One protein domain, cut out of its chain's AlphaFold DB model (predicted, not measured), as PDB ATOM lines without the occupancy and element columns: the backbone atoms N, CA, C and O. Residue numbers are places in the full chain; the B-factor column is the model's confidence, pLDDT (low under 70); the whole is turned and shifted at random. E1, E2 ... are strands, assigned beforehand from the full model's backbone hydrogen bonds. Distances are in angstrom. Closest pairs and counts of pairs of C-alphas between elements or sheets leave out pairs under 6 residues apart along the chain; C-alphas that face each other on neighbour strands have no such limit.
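Overview. This is residues 681 to 858 of the 865 residues of the protein "Cell wall protein" of Herbidospora solisilvae (UniProt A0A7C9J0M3). A solenoid of stacked turns, E7 to E17, continues from a looser two-layer sandwich, E1 to E7, and one long sheet, E1 E4 E5 E7 E9 E11 E13 E15 E17, runs through both. In the solenoid the chain passes to and fro between this sheet and a second one, E8 E10 E12 E14 E16, while in the sandwich E2, E3 and E6 cover the first strands of the long sheet. The 178 printed residues hold no named helix and 17 named strands, E1 to E17 in order; the class is all strand, with under half of the residues, 79, in named strands. In these orders the long sheet is mixed, the five-strand sheet parallel and E2 E3 E6 antiparallel. The whole is compact, with a radius of gyration of the C-alphas of 15.9 A and spans of 51 by 34 by 24 A.

Along the chain. E1, residues 683 to 688, begins at C-alpha 683 (364.953, 383.300, 393.539) and is 17.3 A long. E2 is 693 to 699, 19.4 A; E3 is 702 to 708, 20.0 A; E4 is 712 to 718, 20.3 A. E5 is 725 to 729, E6 737 to 741, and E7 756 to 760. E8 is 766 to 768, E9 774 to 777, E10 784 to 786, E11 793 to 795, E12 802 to 806, E13 811 to 813, E14 820 to 824, E15 829 to 831, and E16 838 to 842. E17, 847 to 849, ends at C-alpha 849 (376.859, 419.328, 397.891).

Arrangement. The three sheets form a stack of sheets, face to face in turn. In the long sheet, edge strand E1 is antiparallel to E4, with N 684 and O 716 2.9 A apart. E4 and E5 form a hairpin, with N 717 and O 729 at 2.8 A. E7 is antiparallel to E5, with N 728 and O 757 at 2.9 A, and parallel to E9, with N 758 and O 775 at 2.8 A. E2 and E3 form a hairpin, with N 695 and O 706 at 2.8 A; E6 is antiparallel to E3, with N 705 and O 740 at 2.9 A. This sheet and the long one face each other at 8.2 A. The five-strand sheet faces the long one at 9.9 A; its E14 and E16 are parallel, with N 821 and O 838 at 2.9 A.

Size, cuts and confidence. The C-alphas farthest apart, of Leu 689 and Ala 854, are 51.3 A apart. The printed part has no cut; the long link is E6 to E7. Confidence is low, under 70, at residues 681 to 757 and 759 to 764.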
ATOM      1  N   GLY A 681     366.033 383.869 385.243       37.94
ATOM      2  CA  GLY A 681     365.902 384.411 386.598       37.94
ATOM      3  C   GLY A 681     365.658 383.349 387.673       37.94
ATOM      4  O   GLY A 681     364.939 382.372 387.443       37.94
ATOM      5  N   ARG A 682     366.262 383.552 388.846       39.72
ATOM      6  CA  ARG A 682     366.272 382.636 389.997       39.72
ATOM      7  C   ARG A 682     365.900 383.400 391.263       39.72
ATOM      8  O   ARG A 682     366.190 384.590 391.358       39.72
ATOM      9  N   THR A 683     365.303 382.714 392.236       37.19
ATOM     10  CA  THR A 683     364.953 383.300 393.539       37.19
ATOM     11  C   THR A 683     365.596 382.516 394.681       37.19
ATOM     12  O   THR A 683     365.530 381.287 394.692       37.19
ATOM     13  N   SER A 684     366.173 383.226 395.653       39.09
ATOM     14  CA  SER A 684     366.836 382.672 396.845       39.09
ATOM     15  C   SER A 684     366.396 383.425 398.103       39.09
ATOM     16  O   SER A 684     366.310 384.648 398.069       39.09
ATOM     17  N   THR A 685     366.157 382.729 399.220       37.97
ATOM     18  CA  THR A 685     365.694 383.343 400.483       37.97
ATOM     19  C   THR A 685     366.566 382.923 401.667       37.97
ATOM     20  O   THR A 685     366.865 381.743 401.839       37.97
ATOM     21  N   VAL A 686     366.942 383.891 402.507       43.34
ATOM     22  CA  VAL A 686     367.739 383.714 403.731       43.34
ATOM     23  C   VAL A 686     367.012 384.381 404.903       43.34
ATOM     24  O   VAL A 686     366.654 385.550 404.811       43.34
ATOM     25  N   SER A 687     366.795 383.669 406.015       39.62
ATOM     26  CA  SER A 687     366.008 384.164 407.161       39.62
ATOM     27  C   SER A 687     366.745 383.963 408.488       39.62
ATOM     28  O   SER A 687     367.191 382.860 408.797       39.62
ATOM     29  N   ALA A 688     366.837 385.019 409.295       37.66
ATOM     30  CA  ALA A 688     367.550 385.069 410.568       37.66
ATOM     31  C   ALA A 688     366.569 385.279 411.736       37.66
ATOM     32  O   ALA A 688     366.277 386.403 412.143       37.66
ATOM     33  N   LEU A 689     366.056 384.185 412.310       38.47
ATOM     34  CA  LEU A 689     365.030 384.249 413.364       38.47
ATOM     35  C   LEU A 689     365.543 384.899 414.662       38.47
ATOM     36  O   LEU A 689     364.826 385.689 415.273       38.47
ATOM     37  N   THR A 690     366.795 384.629 415.052       37.91
ATOM     38  CA  THR A 690     367.513 385.347 416.122       37.91
ATOM     39  C   THR A 690     369.014 385.380 415.825       37.91
ATOM     40  O   THR A 690     369.706 384.386 416.038       37.91
ATOM     41  N   GLY A 691     369.535 386.511 415.350       40.31
ATOM     42  CA  GLY A 691     370.944 386.665 414.964       40.31
ATOM     43  C   GLY A 691     371.086 387.511 413.702       40.31
ATOM     44  O   GLY A 691     370.147 388.203 413.334       40.31
ATOM     45  N   GLN A 692     372.238 387.458 413.038       43.59
ATOM     46  CA  GLN A 692     372.471 388.142 411.763       43.59
ATOM     47  C   GLN A 692     372.934 387.126 410.713       43.59
ATOM     48  O   GLN A 692     373.791 386.296 411.009       43.59
ATOM     49  N   ALA A 693     372.381 387.194 409.502       45.34
ATOM     50  CA  ALA A 693     372.782 386.385 408.354       45.34
ATOM     51  C   ALA A 693     373.376 387.282 407.260       45.34
ATOM     52  O   ALA A 693     372.831 388.343 406.959       45.34
ATOM     53  N   VAL A 694     374.490 386.856 406.661       47.69
ATOM     54  CA  VAL A 694     375.245 387.631 405.664       47.69
ATOM     55  C   VAL A 694     375.358 386.829 404.372       47.69
ATOM     56  O   VAL A 694     375.757 385.668 404.397       47.69
ATOM     57  N   VAL A 695     375.050 387.462 403.244       49.62
ATOM     58  CA  VAL A 695     375.150 386.896 401.894       49.62
ATOM     59  C   VAL A 695     376.102 387.764 401.071       49.62
ATOM     60  O   VAL A 695     376.106 388.988 401.201       49.62
ATOM     61  N   LYS A 696     376.922 387.147 400.219       48.81
ATOM     62  CA  LYS A 696     377.810 387.843 399.277       48.81
ATOM     63  C   LYS A 696     377.544 387.332 397.869       48.81
ATOM     64  O   LYS A 696     377.457 386.125 397.672       48.81
ATOM     65  N   VAL A 697     377.430 388.246 396.911       49.94
ATOM     66  CA  VAL A 697     377.188 387.958 395.489       49.94
ATOM     67  C   VAL A 697     377.985 388.932 394.620       49.94
ATOM     68  O   VAL A 697     378.437 389.967 395.106       49.94
ATOM     69  N   THR A 698     378.146 388.633 393.332       47.75
ATOM     70  CA  THR A 698     378.855 389.505 392.384       47.75
ATOM     71  C   THR A 698     377.927 389.858 391.229       47.75
ATOM     72  O   THR A 698     377.530 388.981 390.468       47.75
ATOM     73  N   VAL A 699     377.590 391.141 391.080       53.16
ATOM     74  CA  VAL A 699     376.668 391.639 390.046       53.16
ATOM     75  C   VAL A 699     377.485 392.365 388.979       53.16
ATOM     76  O   VAL A 699     378.154 393.350 389.274       53.16
ATOM     77  N   ASN A 700     377.496 391.850 387.744       54.12
ATOM     78  CA  ASN A 700     378.287 392.385 386.619       54.12
ATOM     79  C   ASN A 700     379.791 392.611 386.919       54.12
ATOM     80  O   ASN A 700     380.437 393.467 386.311       54.12
ATOM     81  N   GLY A 701     380.364 391.844 387.853       48.78
ATOM     82  CA  GLY A 701     381.754 391.976 388.315       48.78
ATOM     83  C   GLY A 701     381.940 392.827 389.581       48.78
ATOM     84  O   GLY A 701     382.999 392.753 390.196       48.78
ATOM     85  N   THR A 702     380.920 393.568 390.023       52.81
ATOM     86  CA  THR A 702     380.946 394.354 391.267       52.81
ATOM     87  C   THR A 702     380.521 393.477 392.455       52.81
ATOM     88  O   THR A 702     379.401 392.959 392.445       52.81
ATOM     89  N   PRO A 703     381.354 393.290 393.500       54.09
ATOM     90  CA  PRO A 703     380.965 392.502 394.668       54.09
ATOM     91  C   PRO A 703     379.968 393.259 395.559       54.09
ATOM     92  O   PRO A 703     380.216 394.398 395.966       54.09
ATOM     93  N   VAL A 704     378.865 392.603 395.914       55.25
ATOM     94  CA  VAL A 704     377.781 393.126 396.756       55.25
ATOM     95  C   VAL A 704     377.637 392.259 398.008       55.25
ATOM     96  O   VAL A 704     377.588 391.032 397.929       55.25
ATOM     97  N   THR A 705     377.567 392.894 399.181       55.91
ATOM     98  CA  THR A 705     377.277 392.231 400.461       55.91
ATOM     99  C   THR A 705     375.887 392.625 400.953       55.91
ATOM    100  O   THR A 705     375.512 393.797 400.935       55.91
ATOM    101  N   LEU A 706     375.130 391.636 401.411       57.25
ATOM    102  CA  LEU A 706     373.742 391.740 401.854       57.25
ATOM    103  C   LEU A 706     373.670 391.187 403.284       57.25
ATOM    104  O   LEU A 706     374.336 390.194 403.577       57.25
ATOM    105  N   THR A 707     372.946 391.820 404.207       52.44
ATOM    106  CA  THR A 707     372.999 391.458 405.637       52.44
ATOM    107  C   THR A 707     371.641 391.612 406.325       52.44
ATOM    108  O   THR A 707     371.195 392.724 406.585       52.44
ATOM    109  N   ALA A 708     370.994 390.501 406.681       51.34
ATOM    110  CA  ALA A 708     369.738 390.494 407.432       51.34
ATOM    111  C   ALA A 708     369.990 390.377 408.944       51.34
ATOM    112  O   ALA A 708     370.713 389.483 409.381       51.34
ATOM    113  N   GLY A 709     369.405 391.271 409.741       44.84
ATOM    114  CA  GLY A 709     369.483 391.295 411.204       44.84
ATOM    115  C   GLY A 709     368.468 390.384 411.906       44.84
ATOM    116  O   GLY A 709     367.847 389.514 411.298       44.84
ATOM    117  N   ALA A 710     368.304 390.575 413.218       40.72
ATOM    118  CA  ALA A 710     367.552 389.649 414.068       40.72
ATOM    119  C   ALA A 710     366.032 389.787 413.892       40.72
ATOM    120  O   ALA A 710     365.471 390.867 414.060       40.72
ATOM    121  N   GLY A 711     365.365 388.673 413.577       38.75
ATOM    122  CA  GLY A 711     363.980 388.665 413.097       38.75
ATOM    123  C   GLY A 711     363.856 389.040 411.613       38.75
ATOM    124  O   GLY A 711     362.741 389.238 411.119       38.75
ATOM    125  N   GLY A 712     364.985 389.167 410.913       43.00
ATOM    126  CA  GLY A 712     365.046 389.599 409.529       43.00
ATOM    127  C   GLY A 712     365.012 388.464 408.515       43.00
ATOM    128  O   GLY A 712     365.342 387.315 408.807       43.00
ATOM    129  N   SER A 713     364.616 388.800 407.296       43.47
ATOM    130  CA  SER A 713     364.631 387.896 406.145       43.47
ATOM    131  C   SER A 713     365.081 388.660 404.906       43.47
ATOM    132  O   SER A 713     364.998 389.881 404.881       43.47
ATOM    133  N   LEU A 714     365.584 387.944 403.908       49.84
ATOM    134  CA  LEU A 714     366.149 388.485 402.681       49.84
ATOM    135  C   LEU A 714     365.824 387.520 401.537       49.84
ATOM    136  O   LEU A 714     366.484 386.490 401.393       49.84
ATOM    137  N   THR A 715     364.800 387.831 400.747       45.22
ATOM    138  CA  THR A 715     364.574 387.189 399.443       45.22
ATOM    139  C   THR A 715     365.332 387.962 398.361       45.22
ATOM    140  O   THR A 715     365.533 389.162 398.490       45.22
ATOM    141  N   LEU A 716     365.797 387.284 397.315       48.91
ATOM    142  CA  LEU A 716     366.582 387.842 396.213       48.91
ATOM    143  C   LEU A 716     366.052 387.240 394.911       48.91
ATOM    144  O   LEU A 716     366.031 386.015 394.818       48.91
ATOM    145  N   THR A 717     365.639 388.043 393.925       44.41
ATOM    146  CA  THR A 717     365.141 387.560 392.620       44.41
ATOM    147  C   THR A 717     365.927 388.171 391.459       44.41
ATOM    148  O   THR A 717     365.930 389.383 391.255       44.41
ATOM    149  N   GLU A 718     366.595 387.336 390.669       48.97
ATOM    150  CA  GLU A 718     367.374 387.747 389.494       48.97
ATOM    151  C   GLU A 718     366.460 388.004 388.280       48.97
ATOM    152  O   GLU A 718     365.617 387.166 387.946       48.97
ATOM    153  N   VAL A 719     366.657 389.116 387.563       46.31
ATOM    154  CA  VAL A 719     365.949 389.405 386.296       46.31
ATOM    155  C   VAL A 719     366.859 389.112 385.093       46.31
ATOM    156  O   VAL A 719     368.017 389.531 385.099       46.31
ATOM    157  N   PRO A 720     366.375 388.430 384.030       40.50
ATOM    158  CA  PRO A 720     367.150 388.237 382.806       40.50
ATOM    159  C   PRO A 720     367.514 389.572 382.147       40.50
ATOM    160  O   PRO A 720     366.629 390.345 381.776       40.50
ATOM    161  N   GLY A 721     368.810 389.827 381.961       39.75
ATOM    162  CA  GLY A 721     369.287 391.081 381.387       39.75
ATOM    163  C   GLY A 721     368.865 391.267 379.929       39.75
ATOM    164  O   GLY A 721     369.399 390.620 379.028       39.75
ATOM    165  N   ASN A 722     367.940 392.195 379.682       34.44
ATOM    166  CA  ASN A 722     367.478 392.578 378.344       34.44
ATOM    167  C   ASN A 722     368.451 393.566 377.658       34.44
ATOM    168  O   ASN A 722     368.051 394.617 377.167       34.44
ATOM    169  N   GLY A 723     369.748 393.245 377.666       40.03
ATOM    170  CA  GLY A 723     370.793 393.985 376.946       40.03
ATOM    171  C   GLY A 723     371.328 395.275 377.587       40.03
ATOM    172  O   GLY A 723     372.299 395.807 377.061       40.03
ATOM    173  N   THR A 724     370.761 395.770 378.695       38.69
ATOM    174  CA  THR A 724     371.216 397.016 379.363       38.69
ATOM    175  C   THR A 724     371.554 396.866 380.850       38.69
ATOM    176  O   THR A 724     372.559 397.404 381.302       38.69
ATOM    177  N   VAL A 725     370.763 396.105 381.612       35.50
ATOM    178  CA  VAL A 725     370.904 395.965 383.075       35.50
ATOM    179  C   VAL A 725     370.981 394.493 383.483       35.50
ATOM    180  O   VAL A 725     370.293 393.652 382.906       35.50
ATOM    181  N   ALA A 726     371.763 394.192 384.524       42.03
ATOM    182  CA  ALA A 726     371.539 393.023 385.374       42.03
ATOM    183  C   ALA A 726     371.577 393.457 386.847       42.03
ATOM    184  O   ALA A 726     372.347 394.344 387.219       42.03
ATOM    185  N   GLY A 727     370.734 392.846 387.675       48.28
ATOM    186  CA  GLY A 727     370.542 393.269 389.057       48.28
ATOM    187  C   GLY A 727     369.798 392.244 389.908       48.28
ATOM    188  O   GLY A 727     369.191 391.298 389.402       48.28
ATOM    189  N   ILE A 728     369.870 392.463 391.217       50.50
ATOM    190  CA  ILE A 728     369.087 391.775 392.241       50.50
ATOM    191  C   ILE A 728     367.779 392.544 392.378       50.50
ATOM    192  O   ILE A 728     367.826 393.738 392.645       50.50
ATOM    193  N   THR A 729     366.627 391.897 392.247       43.53
ATOM    194  CA  THR A 729     365.319 392.553 392.400       43.53
ATOM    195  C   THR A 729     364.445 391.864 393.438       43.53
ATOM    196  O   THR A 729     364.718 390.727 393.832       43.53
ATOM    197  N   GLY A 730     363.383 392.542 393.873       42.03
ATOM    198  CA  GLY A 730     362.370 391.970 394.755       42.03
ATOM    199  C   GLY A 730     362.938 391.554 396.109       42.03
ATOM    200  O   GLY A 730     362.697 390.426 396.549       42.03
ATOM    201  N   ILE A 731     363.711 392.439 396.749       48.41
ATOM    202  CA  ILE A 731     364.255 392.200 398.086       48.41
ATOM    203  C   ILE A 731     363.136 392.338 399.125       48.41
ATOM    204  O   ILE A 731     362.953 393.368 399.773       48.41
ATOM    205  N   GLU A 732     362.352 391.271 399.279       44.59
ATOM    206  CA  GLU A 732     361.403 391.149 400.382       44.59
ATOM    207  C   GLU A 732     362.161 390.900 401.689       44.59
ATOM    208  O   GLU A 732     362.900 389.916 401.821       44.59
ATOM    209  N   HIS A 733     361.939 391.776 402.670       42.56
ATOM    210  CA  HIS A 733     362.537 391.670 403.993       42.56
ATOM    211  C   HIS A 733     361.546 391.921 405.133       42.56
ATOM    212  O   HIS A 733     360.506 392.564 404.990       42.56
ATOM    213  N   THR A 734     361.920 391.414 406.302       39.78
ATOM    214  CA  THR A 734     361.384 391.806 407.610       39.78
ATOM    215  C   THR A 734     362.540 392.318 408.465       39.78
ATOM    216  O   THR A 734     363.694 392.034 408.152       39.78
ATOM    217  N   GLY A 735     362.242 393.037 409.553       44.12
ATOM    218  CA  GLY A 735     363.254 393.496 410.513       44.12
ATOM    219  C   GLY A 735     364.337 394.404 409.916       44.12
ATOM    220  O   GLY A 735     364.212 394.903 408.796       44.12
ATOM    221  N   ASP A 736     365.402 394.607 410.691       45.69
ATOM    222  CA  ASP A 736     366.546 395.426 410.289       45.69
ATOM    223  C   ASP A 736     367.394 394.668 409.255       45.69
ATOM    224  O   ASP A 736     367.943 393.607 409.557       45.69
ATOM    225  N   VAL A 737     367.536 395.207 408.044       49.09
ATOM    226  CA  VAL A 737     368.398 394.659 406.983       49.09
ATOM    227  C   VAL A 737     369.314 395.766 406.478       49.09
ATOM    228  O   VAL A 737     368.873 396.892 406.270       49.09
ATOM    229  N   THR A 738     370.599 395.460 406.299       54.59
ATOM    230  CA  THR A 738     371.598 396.391 405.767       54.59
ATOM    231  C   THR A 738     372.252 395.832 404.509       54.59
ATOM    232  O   THR A 738     372.538 394.639 404.382       54.59
ATOM    233  N   LEU A 739     372.466 396.713 403.537       55.28
ATOM    234  CA  LEU A 739     372.926 396.382 402.191       55.28
ATOM    235  C   LEU A 739     374.167 397.230 401.891       55.28
ATOM    236  O   LEU A 739     374.202 398.420 402.202       55.28
ATOM    237  N   ARG A 740     375.229 396.614 401.358       55.78
ATOM    238  CA  ARG A 740     376.508 397.295 401.116       55.78
ATOM    239  C   ARG A 740     377.246 396.719 399.909       55.78
ATOM    240  O   ARG A 740     377.862 395.654 399.986       55.78
ATOM    241  N   ALA A 741     377.239 397.463 398.809       52.78
ATOM    242  CA  ALA A 741     378.061 397.173 397.640       52.78
ATOM    243  C   ALA A 741     379.502 397.696 397.791       52.78
ATOM    244  O   ALA A 741     379.784 398.605 398.575       52.78
ATOM    245  N   THR A 742     380.426 397.103 397.037       50.25
ATOM    246  CA  THR A 742     381.818 397.566 396.939       50.25
ATOM    247  C   THR A 742     381.884 398.806 396.047       50.25
ATOM    248  O   THR A 742     381.222 398.852 395.017       50.25
ATOM    249  N   GLY A 743     382.662 399.815 396.447       50.38
ATOM    250  CA  GLY A 743     382.745 401.115 395.765       50.38
ATOM    251  C   GLY A 743     381.807 402.185 396.337       50.38
ATOM    252  O   GLY A 743     382.156 403.359 396.310       50.38
ATOM    253  N   VAL A 744     380.685 401.796 396.953       60.69
ATOM    254  CA  VAL A 744     379.741 402.736 397.586       60.69
ATOM    255  C   VAL A 744     380.344 403.328 398.877       60.69
ATOM    256  O   VAL A 744     380.748 402.561 399.766       60.69
ATOM    257  N   PRO A 745     380.407 404.668 399.032       57.47
ATOM    258  CA  PRO A 745     380.928 405.306 400.240       57.47
ATOM    259  C   PRO A 745     380.158 404.921 401.510       57.47
ATOM    260  O   PRO A 745     378.940 404.738 401.506       57.47
ATOM    261  N   ALA A 746     380.869 404.832 402.638       51.06
ATOM    262  CA  ALA A 746     380.284 404.492 403.935       51.06
ATOM    263  C   ALA A 746     379.425 405.650 404.483       51.06
ATOM    264  O   ALA A 746     379.896 406.469 405.269       51.06
ATOM    265  N   GLY A 747     378.170 405.700 404.035       56.06
ATOM    266  CA  GLY A 747     377.192 406.740 404.359       56.06
ATOM    267  C   GLY A 747     376.327 407.180 403.173       56.06
ATOM    268  O   GLY A 747     375.305 407.810 403.414       56.06
ATOM    269  N   ALA A 748     376.685 406.827 401.928       59.44
ATOM    270  CA  ALA A 748     375.951 407.260 400.731       59.44
ATOM    271  C   ALA A 748     374.476 406.812 400.746       59.44
ATOM    272  O   ALA A 748     373.594 407.638 400.575       59.44
ATOM    273  N   CYS A 749     374.201 405.546 401.082       63.84
ATOM    274  CA  CYS A 749     372.836 405.024 401.246       63.84
ATOM    275  C   CYS A 749     372.359 405.041 402.714       63.84
ATOM    276  O   CYS A 749     371.657 404.132 403.156       63.84
ATOM    277  N   GLY A 750     372.815 406.010 403.517       60.09
ATOM    278  CA  GLY A 750     372.458 406.099 404.935       60.09
ATOM    279  C   GLY A 750     370.951 406.281 405.132       60.09
ATOM    280  O   GLY A 750     370.379 407.241 404.629       60.09
ATOM    281  N   ASP A 751     370.325 405.373 405.880       63.25
ATOM    282  CA  ASP A 751     368.892 405.369 406.215       63.25
ATOM    283  C   ASP A 751     367.910 405.048 405.055       63.25
ATOM    284  O   ASP A 751     366.704 405.152 405.259       63.25
ATOM    285  N   ILE A 752     368.383 404.592 403.881       65.81
ATOM    286  CA  ILE A 752     367.518 404.043 402.808       65.81
ATOM    287  C   ILE A 752     367.261 402.542 403.016       65.81
ATOM    288  O   ILE A 752     368.172 401.773 403.335       65.81
ATOM    289  N   VAL A 753     366.020 402.107 402.771       67.00
ATOM    290  CA  VAL A 753     365.577 400.704 402.852       67.00
ATOM    291  C   VAL A 753     365.575 400.062 401.456       67.00
ATOM    292  O   VAL A 753     364.528 399.797 400.876       67.00
ATOM    293  N   VAL A 754     366.772 399.828 400.910       68.19
ATOM    294  CA  VAL A 754     366.980 399.361 399.524       68.19
ATOM    295  C   VAL A 754     366.265 398.024 399.223       68.19
ATOM    296  O   VAL A 754     366.447 397.029 399.928       68.19
ATOM    297  N   ARG A 755     365.502 397.992 398.123       65.62
ATOM    298  CA  ARG A 755     364.639 396.895 397.642       65.62
ATOM    299  C   ARG A 755     365.134 396.204 396.373       65.62
ATOM    300  O   ARG A 755     364.754 395.055 396.138       65.62
ATOM    301  N   ASN A 756     365.964 396.851 395.559       62.88
ATOM    302  CA  ASN A 756     366.667 396.215 394.442       62.88
ATOM    303  C   ASN A 756     368.111 396.753 394.362       62.88
ATOM    304  O   ASN A 756     368.425 397.825 394.870       62.88
ATOM    305  N   VAL A 757     369.023 395.991 393.754       68.81
ATOM    306  CA  VAL A 757     370.422 396.390 393.523       68.81
ATOM    307  C   VAL A 757     370.737 396.253 392.039       68.81
ATOM    308  O   VAL A 757     370.807 395.144 391.503       68.81
ATOM    309  N   VAL A 758     370.950 397.389 391.390       71.25
ATOM    310  CA  VAL A 758     371.139 397.565 389.952       71.25
ATOM    311  C   VAL A 758     372.583 397.983 389.689       71.25
ATOM    312  O   VAL A 758     373.074 398.950 390.262       71.25
ATOM    313  N   VAL A 759     373.285 397.259 388.814       69.06
ATOM    314  CA  VAL A 759     374.678 397.574 388.460       69.06
ATOM    315  C   VAL A 759     374.825 397.576 386.944       69.06
ATOM    316  O   VAL A 759     374.508 396.579 386.290       69.06
ATOM    317  N   ALA A 760     375.347 398.665 386.379       66.38
ATOM    318  CA  ALA A 760     375.615 398.777 384.948       66.38
ATOM    319  C   ALA A 760     376.494 397.618 384.435       66.38
ATOM    320  O   ALA A 760     377.335 397.076 385.166       66.38
ATOM    321  N   ALA A 761     376.335 397.230 383.171       59.97
ATOM    322  CA  ALA A 761     377.226 396.274 382.505       59.97
ATOM    323  C   ALA A 761     378.469 396.980 381.927       59.97
ATOM    324  O   ALA A 761     378.467 398.188 381.708       59.97
ATOM    325  N   ALA A 762     379.554 396.243 381.671       63.41
ATOM    326  CA  ALA A 762     380.750 396.828 381.061       63.41
ATOM    327  C   ALA A 762     380.447 397.317 379.630       63.41
ATOM    328  O   ALA A 762     380.088 396.516 378.769       63.41
ATOM    329  N   GLY A 763     380.589 398.623 379.384       61.34
ATOM    330  CA  GLY A 763     380.287 399.246 378.090       61.34
ATOM    331  C   GLY A 763     378.798 399.501 377.815       61.34
ATOM    332  O   GLY A 763     378.459 399.875 376.694       61.34
ATOM    333  N   ALA A 764     377.916 399.312 378.801       65.25
ATOM    334  CA  ALA A 764     376.575 399.891 378.771       65.25
ATOM    335  C   ALA A 764     376.635 401.336 379.293       65.25
ATOM    336  O   ALA A 764     377.413 401.605 380.200       65.25
ATOM    337  N   THR A 765     375.815 402.221 378.721       77.19
ATOM    338  CA  THR A 765     375.693 403.653 379.085       77.19
ATOM    339  C   THR A 765     374.235 404.039 379.379       77.19
ATOM    340  O   THR A 765     373.795 405.159 379.116       77.19
ATOM    341  N   ALA A 766     373.418 403.058 379.767       80.19
ATOM    342  CA  ALA A 766     371.985 403.208 379.997       80.19
ATOM    343  C   ALA A 766     371.564 402.268 381.130       80.19
ATOM    344  O   ALA A 766     371.524 401.046 380.956       80.19
ATOM    345  N   VAL A 767     371.265 402.851 382.287       78.94
ATOM    346  CA  VAL A 767     371.001 402.158 383.548       78.94
ATOM    347  C   VAL A 767     369.584 402.497 384.000       78.94
ATOM    348  O   VAL A 767     369.171 403.655 383.981       78.94
ATOM    349  N   SER A 768     368.814 401.483 384.386       79.94
ATOM    350  CA  SER A 768     367.406 401.640 384.751       79.94
ATOM    351  C   SER A 768     367.104 400.906 386.050       79.94
ATOM    352  O   SER A 768     367.316 399.693 386.126       79.94
ATOM    353  N   GLY A 769     366.625 401.660 387.034       76.75
ATOM    354  CA  GLY A 769     366.035 401.174 388.272       76.75
ATOM    355  C   GLY A 769     364.568 400.783 388.105       76.75
ATOM    356  O   GLY A 769     364.106 400.407 387.019       76.75
ATOM    357  N   THR A 770     363.840 400.854 389.210       78.75
ATOM    358  CA  THR A 770     362.421 400.535 389.332       78.75
ATOM    359  C   THR A 770     361.681 401.625 390.110       78.75
ATOM    360  O   THR A 770     362.290 402.434 390.788       78.75
ATOM    361  N   GLY A 771     360.345 401.628 390.050       79.56
ATOM    362  CA  GLY A 771     359.509 402.518 390.873       79.56
ATOM    363  C   GLY A 771     359.437 402.097 392.352       79.56
ATOM    364  O   GLY A 771     358.328 401.919 392.867       79.56
ATOM    365  N   ALA A 772     360.582 401.792 392.968       82.00
ATOM    366  CA  ALA A 772     360.744 401.362 394.351       82.00
ATOM    367  C   ALA A 772     362.219 401.473 394.797       82.00
ATOM    368  O   ALA A 772     363.093 401.042 394.060       82.00
ATOM    369  N   ASP A 773     362.438 401.927 396.036       84.88
ATOM    370  CA  ASP A 773     363.715 402.238 396.713       84.88
ATOM    371  C   ASP A 773     364.944 401.409 396.231       84.88
ATOM    372  O   ASP A 773     365.151 400.281 396.690       84.88
ATOM    373  N   ASP A 774     365.786 401.933 395.331       82.19
ATOM    374  CA  ASP A 774     366.875 401.179 394.680       82.19
ATOM    375  C   ASP A 774     368.299 401.521 395.160       82.19
ATOM    376  O   ASP A 774     368.580 402.568 395.732       82.19
ATOM    377  N   LEU A 775     369.251 400.617 394.894       83.38
ATOM    378  CA  LEU A 775     370.688 400.918 394.868       83.38
ATOM    379  C   LEU A 775     371.198 400.781 393.436       83.38
ATOM    380  O   LEU A 775     371.362 399.663 392.949       83.38
ATOM    381  N   ILE A 776     371.482 401.906 392.783       83.44
ATOM    382  CA  ILE A 776     371.886 401.980 391.377       83.44
ATOM    383  C   ILE A 776     373.359 402.388 391.272       83.44
ATOM    384  O   ILE A 776     373.786 403.386 391.852       83.44
ATOM    385  N   ILE A 777     374.154 401.610 390.534       83.25
ATOM    386  CA  ILE A 777     375.608 401.792 390.425       83.25
ATOM    387  C   ILE A 777     376.038 401.842 388.948       83.25
ATOM    388  O   ILE A 777     375.937 400.834 388.238       83.25
ATOM    389  N   GLY A 778     376.539 403.005 388.522       79.06
ATOM    390  CA  GLY A 778     377.159 403.271 387.218       79.06
ATOM    391  C   GLY A 778     378.618 402.803 387.123       79.06
ATOM    392  O   GLY A 778     379.060 401.937 387.896       79.06
ATOM    393  N   ARG A 779     379.368 403.323 386.145       79.19
ATOM    394  CA  ARG A 779     380.762 402.942 385.835       79.19
ATOM    395  C   ARG A 779     381.647 404.143 385.452       79.19
ATOM    396  O   ARG A 779     381.406 405.277 385.827       79.19
ATOM    397  N   SER A 780     382.762 403.855 384.776       84.62
ATOM    398  CA  SER A 780     383.736 404.820 384.263       84.62
ATOM    399  C   SER A 780     383.424 405.262 382.814       84.62
ATOM    400  O   SER A 780     384.317 405.224 381.960       84.62
ATOM    401  N   ALA A 781     382.156 405.517 382.497       84.00
ATOM    402  CA  ALA A 781     381.678 405.922 381.175       84.00
ATOM    403  C   ALA A 781     380.384 406.731 381.328       84.00
ATOM    404  O   ALA A 781     379.608 406.405 382.214       84.00
ATOM    405  N   ASP A 782     380.164 407.704 380.438       91.25
ATOM    406  CA  ASP A 782     379.028 408.642 380.448       91.25
ATOM    407  C   ASP A 782     377.669 407.906 380.537       91.25
ATOM    408  O   ASP A 782     377.117 407.450 379.528       91.25
ATOM    409  N   ASP A 783     377.147 407.743 381.754       87.44
ATOM    410  CA  ASP A 783     376.016 406.867 382.066       87.44
ATOM    411  C   ASP A 783     374.690 407.652 382.080       87.44
ATOM    412  O   ASP A 783     374.536 408.662 382.770       87.44
ATOM    413  N   VAL A 784     373.679 407.166 381.349       90.81
ATOM    414  CA  VAL A 784     372.298 407.664 381.464       90.81
ATOM    415  C   VAL A 784     371.552 406.807 382.485       90.81
ATOM    416  O   VAL A 784     371.154 405.681 382.181       90.81
ATOM    417  N   ILE A 785     371.365 407.333 383.693       89.56
ATOM    418  CA  ILE A 785     370.760 406.633 384.829       89.56
ATOM    419  C   ILE A 785     369.323 407.118 385.043       89.56
ATOM    420  O   ILE A 785     369.063 408.320 385.109       89.56
ATOM    421  N   THR A 786     368.368 406.195 385.179       90.19
ATOM    422  CA  THR A 786     366.977 406.525 385.529       90.19
ATOM    423  C   THR A 786     366.440 405.618 386.634       90.19
ATOM    424  O   THR A 786     366.417 404.405 386.444       90.19
ATOM    425  N   GLY A 787     366.000 406.196 387.757       84.75
ATOM    426  CA  GLY A 787     365.415 405.472 388.895       84.75
ATOM    427  C   GLY A 787     363.982 405.014 388.625       84.75
ATOM    428  O   GLY A 787     363.727 403.821 388.518       84.75
ATOM    429  N   TYR A 788     363.099 405.981 388.346       84.94
ATOM    430  CA  TYR A 788     361.628 405.896 388.266       84.94
ATOM    431  C   TYR A 788     360.867 406.077 389.602       84.94
ATOM    432  O   TYR A 788     359.645 405.888 389.615       84.94
ATOM    433  N   GLY A 789     361.538 406.541 390.663       86.31
ATOM    434  CA  GLY A 789     360.950 406.956 391.948       86.31
ATOM    435  C   GLY A 789     360.851 405.849 393.005       86.31
ATOM    436  O   GLY A 789     360.887 404.665 392.691       86.31
ATOM    437  N   GLY A 790     360.672 406.239 394.267       89.56
ATOM    438  CA  GLY A 790     361.108 405.464 395.439       89.56
ATOM    439  C   GLY A 790     362.305 406.158 396.096       89.56
ATOM    440  O   GLY A 790     362.876 407.048 395.489       89.56
ATOM    441  N   ASP A 791     362.669 405.802 397.331       90.69
ATOM    442  CA  ASP A 791     363.836 406.418 397.993       90.69
ATOM    443  C   ASP A 791     365.140 405.793 397.443       90.69
ATOM    444  O   ASP A 791     365.590 404.758 397.943       90.69
ATOM    445  N   ASP A 792     365.749 406.387 396.412       90.06
ATOM    446  CA  ASP A 792     366.869 405.795 395.663       90.06
ATOM    447  C   ASP A 792     368.261 406.173 396.206       90.06
ATOM    448  O   ASP A 792     368.531 407.294 396.634       90.06
ATOM    449  N   CYS A 793     369.210 405.237 396.114       88.88
ATOM    450  CA  CYS A 793     370.643 405.469 396.300       88.88
ATOM    451  C   CYS A 793     371.392 405.284 394.971       88.88
ATOM    452  O   CYS A 793     371.574 404.154 394.511       88.88
ATOM    453  N   VAL A 794     371.877 406.370 394.368       89.38
ATOM    454  CA  VAL A 794     372.577 406.349 393.072       89.38
ATOM    455  C   VAL A 794     374.054 406.695 393.236       89.38
ATOM    456  O   VAL A 794     374.403 407.654 393.920       89.38
ATOM    457  N   VAL A 795     374.934 405.942 392.569       89.62
ATOM    458  CA  VAL A 795     376.374 406.233 392.475       89.62
ATOM    459  C   VAL A 795     376.825 406.131 391.013       89.62
ATOM    460  O   VAL A 795     376.974 405.018 390.506       89.62
ATOM    461  N   GLY A 796     377.059 407.268 390.346       85.44
ATOM    462  CA  GLY A 796     377.498 407.324 388.936       85.44
ATOM    463  C   GLY A 796     378.926 406.805 388.729       85.44
ATOM    464  O   GLY A 796     379.165 405.904 387.933       85.44
ATOM    465  N   GLN A 797     379.836 407.232 389.615       87.06
ATOM    466  CA  GLN A 797     381.292 406.986 389.643       87.06
ATOM    467  C   GLN A 797     382.139 407.907 388.750       87.06
ATOM    468  O   GLN A 797     382.986 408.631 389.296       87.06
ATOM    469  N   GLY A 798     381.997 407.866 387.421       86.19
ATOM    470  CA  GLY A 798     382.925 408.586 386.547       86.19
ATOM    471  C   GLY A 798     382.568 408.646 385.061       86.19
ATOM    472  O   GLY A 798     382.956 407.764 384.303       86.19
ATOM    473  N   GLY A 799     381.988 409.753 384.630       90.69
ATOM    474  CA  GLY A 799     381.595 410.049 383.256       90.69
ATOM    475  C   GLY A 799     380.925 411.419 383.217       90.69
ATOM    476  O   GLY A 799     380.728 412.042 384.260       90.69
ATOM    477  N   ASP A 800     380.569 411.914 382.035       94.12
ATOM    478  CA  ASP A 800     379.653 413.060 381.941       94.12
ATOM    479  C   ASP A 800     378.198 412.545 382.106       94.12
ATOM    480  O   ASP A 800     377.420 412.493 381.147       94.12
ATOM    481  N   ASP A 801     377.853 412.086 383.318       94.62
ATOM    482  CA  ASP A 801     376.647 411.288 383.587       94.62
ATOM    483  C   ASP A 801     375.352 412.121 383.542       94.62
ATOM    484  O   ASP A 801     375.305 413.298 383.907       94.62
ATOM    485  N   THR A 802     374.248 411.490 383.131       94.94
ATOM    486  CA  THR A 802     372.897 412.075 383.158       94.94
ATOM    487  C   THR A 802     371.993 411.245 384.063       94.94
ATOM    488  O   THR A 802     371.579 410.148 383.693       94.94
ATOM    489  N   ILE A 803     371.663 411.772 385.240       95.62
ATOM    490  CA  ILE A 803     370.943 411.064 386.305       95.62
ATOM    491  C   ILE A 803     369.530 411.639 386.460       95.62
ATOM    492  O   ILE A 803     369.336 412.856 386.493       95.62
ATOM    493  N   THR A 804     368.521 410.773 386.564       95.69
ATOM    494  CA  THR A 804     367.150 411.163 386.933       95.69
ATOM    495  C   THR A 804     366.493 410.123 387.836       95.69
ATOM    496  O   THR A 804     366.174 409.038 387.359       95.69
ATOM    497  N   THR A 805     366.274 410.418 389.116       91.25
ATOM    498  CA  THR A 805     365.703 409.447 390.068       91.25
ATOM    499  C   THR A 805     364.174 409.450 390.034       91.25
ATOM    500  O   THR A 805     363.607 408.529 389.438       91.25
ATOM    501  N   GLY A 806     363.491 410.493 390.520       91.88
ATOM    502  CA  GLY A 806     362.038 410.653 390.362       91.88
ATOM    503  C   GLY A 806     361.325 411.296 391.555       91.88
ATOM    504  O   GLY A 806     361.767 412.308 392.084       91.88
ATOM    505  N   ASP A 807     360.177 410.723 391.934       91.62
ATOM    506  CA  ASP A 807     359.470 411.067 393.174       91.62
ATOM    507  C   ASP A 807     360.035 410.166 394.299       91.62
ATOM    508  O   ASP A 807     359.777 408.957 394.290       91.62
ATOM    509  N   GLY A 808     360.804 410.720 395.240       91.75
ATOM    510  CA  GLY A 808     361.616 409.977 396.217       91.75
ATOM    511  C   GLY A 808     362.376 410.904 397.172       91.75
ATOM    512  O   GLY A 808     362.380 412.109 396.965       91.75
ATOM    513  N   ASN A 809     362.978 410.374 398.245       92.19
ATOM    514  CA  ASN A 809     363.930 411.114 399.093       92.19
ATOM    515  C   ASN A 809     365.347 410.594 398.814       92.19
ATOM    516  O   ASN A 809     365.886 409.758 399.555       92.19
ATOM    517  N   ASP A 810     365.931 411.044 397.714       92.56
ATOM    518  CA  ASP A 810     367.025 410.360 397.037       92.56
ATOM    519  C   ASP A 810     368.408 410.732 397.577       92.56
ATOM    520  O   ASP A 810     368.631 411.762 398.220       92.56
ATOM    521  N   ARG A 811     369.388 409.858 397.332       90.69
ATOM    522  CA  ARG A 811     370.798 410.053 397.695       90.69
ATOM    523  C   ARG A 811     371.675 409.765 396.492       90.69
ATOM    524  O   ARG A 811     371.909 408.611 396.142       90.69
ATOM    525  N   ILE A 812     372.170 410.826 395.867       91.12
ATOM    526  CA  ILE A 812     372.862 410.766 394.577       91.12
ATOM    527  C   ILE A 812     374.317 411.190 394.771       91.12
ATOM    528  O   ILE A 812     374.583 412.336 395.112       91.12
ATOM    529  N   ASP A 813     375.268 410.289 394.526       91.56
ATOM    530  CA  ASP A 813     376.692 410.609 394.381       91.56
ATOM    531  C   ASP A 813     377.048 410.575 392.888       91.56
ATOM    532  O   ASP A 813     377.224 409.505 392.297       91.56
ATOM    533  N   ALA A 814     377.094 411.749 392.255       90.25
ATOM    534  CA  ALA A 814     377.237 411.866 390.803       90.25
ATOM    535  C   ALA A 814     378.615 411.403 390.285       90.25
ATOM    536  O   ALA A 814     378.755 411.090 389.112       90.25
ATOM    537  N   GLY A 815     379.633 411.284 391.145       89.06
ATOM    538  CA  GLY A 815     380.964 410.830 390.732       89.06
ATOM    539  C   GLY A 815     381.846 411.954 390.180       89.06
ATOM    540  O   GLY A 815     381.886 413.043 390.740       89.06
ATOM    541  N   ASN A 816     382.637 411.684 389.137       88.44
ATOM    542  CA  ASN A 816     383.578 412.646 388.539       88.44
ATOM    543  C   ASN A 816     383.271 412.836 387.051       88.44
ATOM    544  O   ASN A 816     382.999 411.853 386.378       88.44
ATOM    545  N   GLY A 817     383.406 414.058 386.534       91.38
ATOM    546  CA  GLY A 817     382.899 414.446 385.211       91.38
ATOM    547  C   GLY A 817     381.839 415.544 385.321       91.38
ATOM    548  O   GLY A 817     381.552 416.022 386.419       91.38
ATOM    549  N   ALA A 818     381.327 416.025 384.191       93.88
ATOM    550  CA  ALA A 818     380.407 417.160 384.122       93.88
ATOM    551  C   ALA A 818     378.942 416.690 384.121       93.88
ATOM    552  O   ALA A 818     378.293 416.624 383.076       93.88
ATOM    553  N   ASN A 819     378.428 416.354 385.305       95.00
ATOM    554  CA  ASN A 819     377.168 415.626 385.441       95.00
ATOM    555  C   ASN A 819     375.925 416.515 385.294       95.00
ATOM    556  O   ASN A 819     375.931 417.703 385.630       95.00
ATOM    557  N   VAL A 820     374.811 415.912 384.880       95.81
ATOM    558  CA  VAL A 820     373.472 416.515 384.883       95.81
ATOM    559  C   VAL A 820     372.550 415.664 385.750       95.81
ATOM    560  O   VAL A 820     372.179 414.559 385.362       95.81
ATOM    561  N   VAL A 821     372.162 416.178 386.916       95.56
ATOM    562  CA  VAL A 821     371.254 415.500 387.854       95.56
ATOM    563  C   VAL A 821     369.916 416.226 387.891       95.56
ATOM    564  O   VAL A 821     369.867 417.443 388.066       95.56
ATOM    565  N   ASN A 822     368.839 415.461 387.769       95.19
ATOM    566  CA  ASN A 822     367.485 415.847 388.144       95.19
ATOM    567  C   ASN A 822     367.039 414.874 389.244       95.19
ATOM    568  O   ASN A 822     366.903 413.694 388.943       95.19
ATOM    569  N   ALA A 823     366.895 415.312 390.493       92.25
ATOM    570  CA  ALA A 823     366.506 414.416 391.588       92.25
ATOM    571  C   ALA A 823     364.990 414.130 391.496       92.25
ATOM    572  O   ALA A 823     364.591 413.288 390.684       92.25
ATOM    573  N   GLY A 824     364.142 414.966 392.105       92.25
ATOM    574  CA  GLY A 824     362.887 415.358 391.450       92.25
ATOM    575  C   GLY A 824     361.733 415.769 392.358       92.25
ATOM    576  O   GLY A 824     361.060 416.762 392.058       92.25
ATOM    577  N   GLY A 825     361.462 415.024 393.428       89.50
ATOM    578  CA  GLY A 825     360.215 415.173 394.182       89.50
ATOM    579  C   GLY A 825     360.198 414.487 395.546       89.50
ATOM    580  O   GLY A 825     359.487 413.499 395.735       89.50
ATOM    581  N   GLY A 826     360.916 415.071 396.500       92.38
ATOM    582  CA  GLY A 826     360.984 414.714 397.920       92.38
ATOM    583  C   GLY A 826     362.216 415.372 398.545       92.38
ATOM    584  O   GLY A 826     362.792 416.255 397.929       92.38
ATOM    585  N   ASP A 827     362.603 415.022 399.774       92.50
ATOM    586  CA  ASP A 827     363.690 415.733 400.471       92.50
ATOM    587  C   ASP A 827     365.077 415.168 400.071       92.50
ATOM    588  O   ASP A 827     365.629 414.292 400.748       92.50
ATOM    589  N   ASP A 828     365.638 415.667 398.963       92.44
ATOM    590  CA  ASP A 828     366.776 415.049 398.256       92.44
ATOM    591  C   ASP A 828     368.181 415.425 398.785       92.44
ATOM    592  O   ASP A 828     368.436 416.536 399.260       92.44
ATOM    593  N   LEU A 829     369.156 414.512 398.641       91.00
ATOM    594  CA  LEU A 829     370.580 414.723 398.951       91.00
ATOM    595  C   LEU A 829     371.481 414.405 397.742       91.00
ATOM    596  O   LEU A 829     371.826 413.252 397.483       91.00
ATOM    597  N   VAL A 830     371.952 415.447 397.056       90.81
ATOM    598  CA  VAL A 830     372.839 415.338 395.882       90.81
ATOM    599  C   VAL A 830     374.279 415.704 396.257       90.81
ATOM    600  O   VAL A 830     374.527 416.743 396.866       90.81
ATOM    601  N   GLN A 831     375.256 414.893 395.861       90.44
ATOM    602  CA  GLN A 831     376.690 415.169 395.963       90.44
ATOM    603  C   GLN A 831     377.319 415.217 394.567       90.44
ATOM    604  O   GLN A 831     377.088 414.341 393.734       90.44
ATOM    605  N   GLY A 832     378.115 416.260 394.333       86.75
ATOM    606  CA  GLY A 832     378.767 416.525 393.053       86.75
ATOM    607  C   GLY A 832     380.205 416.048 392.945       86.75
ATOM    608  O   GLY A 832     380.832 415.648 393.929       86.75
ATOM    609  N   GLY A 833     380.742 416.183 391.738       83.88
ATOM    610  CA  GLY A 833     382.128 415.890 391.420       83.88
ATOM    611  C   GLY A 833     383.085 417.043 391.698       83.88
ATOM    612  O   GLY A 833     382.789 418.015 392.402       83.88
ATOM    613  N   ASN A 834     384.289 416.923 391.135       85.88
ATOM    614  CA  ASN A 834     385.283 418.001 391.133       85.88
ATOM    615  C   ASN A 834     385.174 418.919 389.897       85.88
ATOM    616  O   ASN A 834     385.923 419.897 389.794       85.88
ATOM    617  N   ASP A 835     384.261 418.595 388.986       91.12
ATOM    618  CA  ASP A 835     384.088 419.183 387.662       91.12
ATOM    619  C   ASP A 835     382.716 419.887 387.566       91.12
ATOM    620  O   ASP A 835     382.059 420.113 388.579       91.12
ATOM    621  N   ALA A 836     382.323 420.376 386.387       91.75
ATOM    622  CA  ALA A 836     381.223 421.340 386.263       91.75
ATOM    623  C   ALA A 836     379.826 420.688 386.180       91.75
ATOM    624  O   ALA A 836     379.294 420.504 385.088       91.75
ATOM    625  N   ASP A 837     379.226 420.404 387.337       93.38
ATOM    626  CA  ASP A 837     377.902 419.771 387.440       93.38
ATOM    627  C   ASP A 837     376.704 420.734 387.259       93.38
ATOM    628  O   ASP A 837     376.776 421.931 387.556       93.38
ATOM    629  N   THR A 838     375.547 420.196 386.865       93.94
ATOM    630  CA  THR A 838     374.235 420.870 386.858       93.94
ATOM    631  C   THR A 838     373.219 420.060 387.662       93.94
ATOM    632  O   THR A 838     372.968 418.907 387.327       93.94
ATOM    633  N   PHE A 839     372.611 420.662 388.689       93.38
ATOM    634  CA  PHE A 839     371.623 420.014 389.561       93.38
ATOM    635  C   PHE A 839     370.276 420.737 389.514       93.38
ATOM    636  O   PHE A 839     370.195 421.925 389.834       93.38
ATOM    637  N   ASP A 840     369.222 420.004 389.169       93.50
ATOM    638  CA  ASP A 840     367.836 420.345 389.476       93.50
ATOM    639  C   ASP A 840     367.362 419.417 390.602       93.50
ATOM    640  O   ASP A 840     367.346 418.199 390.431       93.50
ATOM    641  N   CYS A 841     367.039 419.971 391.771       90.00
ATOM    642  CA  CYS A 841     366.511 419.173 392.881       90.00
ATOM    643  C   CYS A 841     364.975 419.032 392.840       90.00
ATOM    644  O   CYS A 841     364.424 418.204 393.546       90.00
ATOM    645  N   GLY A 842     364.270 419.767 391.967       88.19
ATOM    646  CA  GLY A 842     362.833 419.556 391.772       88.19
ATOM    647  C   GLY A 842     361.926 420.234 392.810       88.19
ATOM    648  O   GLY A 842     361.860 421.470 392.830       88.19
ATOM    649  N   GLU A 843     361.131 419.459 393.560       87.69
ATOM    650  CA  GLU A 843     360.169 419.932 394.577       87.69
ATOM    651  C   GLU A 843     360.367 419.251 395.955       87.69
ATOM    652  O   GLU A 843     359.668 418.287 396.273       87.69
ATOM    653  N   GLY A 844     361.234 419.810 396.811       88.06
ATOM    654  CA  GLY A 844     361.452 419.324 398.182       88.06
ATOM    655  C   GLY A 844     362.189 420.296 399.115       88.06
ATOM    656  O   GLY A 844     362.144 421.517 398.921       88.06
ATOM    657  N   ALA A 845     362.816 419.765 400.172       89.88
ATOM    658  CA  ALA A 845     363.691 420.485 401.107       89.88
ATOM    659  C   ALA A 845     365.174 420.078 400.930       89.88
ATOM    660  O   ALA A 845     365.795 419.472 401.809       89.88
ATOM    661  N   ASP A 846     365.735 420.404 399.764       92.25
ATOM    662  CA  ASP A 846     366.852 419.638 399.193       92.25
ATOM    663  C   ASP A 846     368.258 420.143 399.555       92.25
ATOM    664  O   ASP A 846     368.536 421.338 399.726       92.25
ATOM    665  N   VAL A 847     369.205 419.207 399.592       90.06
ATOM    666  CA  VAL A 847     370.603 419.430 399.969       90.06
ATOM    667  C   VAL A 847     371.533 419.026 398.829       90.06
ATOM    668  O   VAL A 847     371.903 417.862 398.694       90.06
ATOM    669  N   ALA A 848     372.005 420.002 398.053       89.25
ATOM    670  CA  ALA A 848     373.106 419.803 397.120       89.25
ATOM    671  C   ALA A 848     374.467 420.051 397.798       89.25
ATOM    672  O   ALA A 848     374.639 420.939 398.638       89.25
ATOM    673  N   ARG A 849     375.468 419.252 397.419       88.75
ATOM    674  CA  ARG A 849     376.859 419.328 397.891       88.75
ATOM    675  C   ARG A 849     377.840 419.262 396.715       88.75
ATOM    676  O   ARG A 849     378.523 418.248 396.550       88.75
ATOM    677  N   PRO A 850     377.930 420.316 395.886       80.25
ATOM    678  CA  PRO A 850     379.008 420.439 394.904       80.25
ATOM    679  C   PRO A 850     380.379 420.474 395.609       80.25
ATOM    680  O   PRO A 850     380.534 421.164 396.619       80.25
ATOM    681  N   LEU A 851     381.390 419.751 395.103       83.25
ATOM    682  CA  LEU A 851     382.729 419.742 395.723       83.25
ATOM    683  C   LEU A 851     383.659 420.783 395.094       83.25
ATOM    684  O   LEU A 851     384.205 421.645 395.789       83.25
ATOM    685  N   ARG A 852     383.875 420.692 393.779       77.12
ATOM    686  CA  ARG A 852     384.602 421.680 392.962       77.12
ATOM    687  C   ARG A 852     383.911 421.788 391.601       77.12
ATOM    688  O   ARG A 852     382.966 421.059 391.348       77.12
ATOM    689  N   GLY A 853     384.370 422.719 390.768       77.12
ATOM    690  CA  GLY A 853     383.772 423.002 389.463       77.12
ATOM    691  C   GLY A 853     383.083 424.366 389.401       77.12
ATOM    692  O   GLY A 853     383.345 425.253 390.220       77.12
ATOM    693  N   ALA A 854     382.251 424.554 388.380       85.75
ATOM    694  CA  ALA A 854     381.495 425.775 388.102       85.75
ATOM    695  C   ALA A 854     379.988 425.462 388.057       85.75
ATOM    696  O   ALA A 854     379.352 425.576 387.011       85.75
ATOM    697  N   ASN A 855     379.461 425.005 389.193       88.69
ATOM    698  CA  ASN A 855     378.267 424.161 389.216       88.69
ATOM    699  C   ASN A 855     376.976 424.999 389.243       88.69
ATOM    700  O   ASN A 855     376.961 426.128 389.745       88.69
ATOM    701  N   VAL A 856     375.889 424.453 388.692       89.25
ATOM    702  CA  VAL A 856     374.623 425.170 388.458       89.25
ATOM    703  C   VAL A 856     373.484 424.597 389.305       89.25
ATOM    704  O   VAL A 856     373.134 423.434 389.151       89.25
ATOM    705  N   ASN A 857     372.868 425.438 390.144       89.12
ATOM    706  CA  ASN A 857     371.581 425.168 390.799       89.12
ATOM    707  C   ASN A 857     370.452 425.612 389.853       89.12
ATOM    708  O   ASN A 857     370.303 426.810 389.584       89.12
ATOM    709  N   VAL A 858     369.703 424.663 389.293       86.56
ATOM    710  CA  VAL A 858     368.632 424.932 388.325       86.56
ATOM    711  C   VAL A 858     367.430 425.544 389.043       86.56
ATOM    712  O   VAL A 858     366.962 425.056 390.066       86.56
TER     713      VAL A 858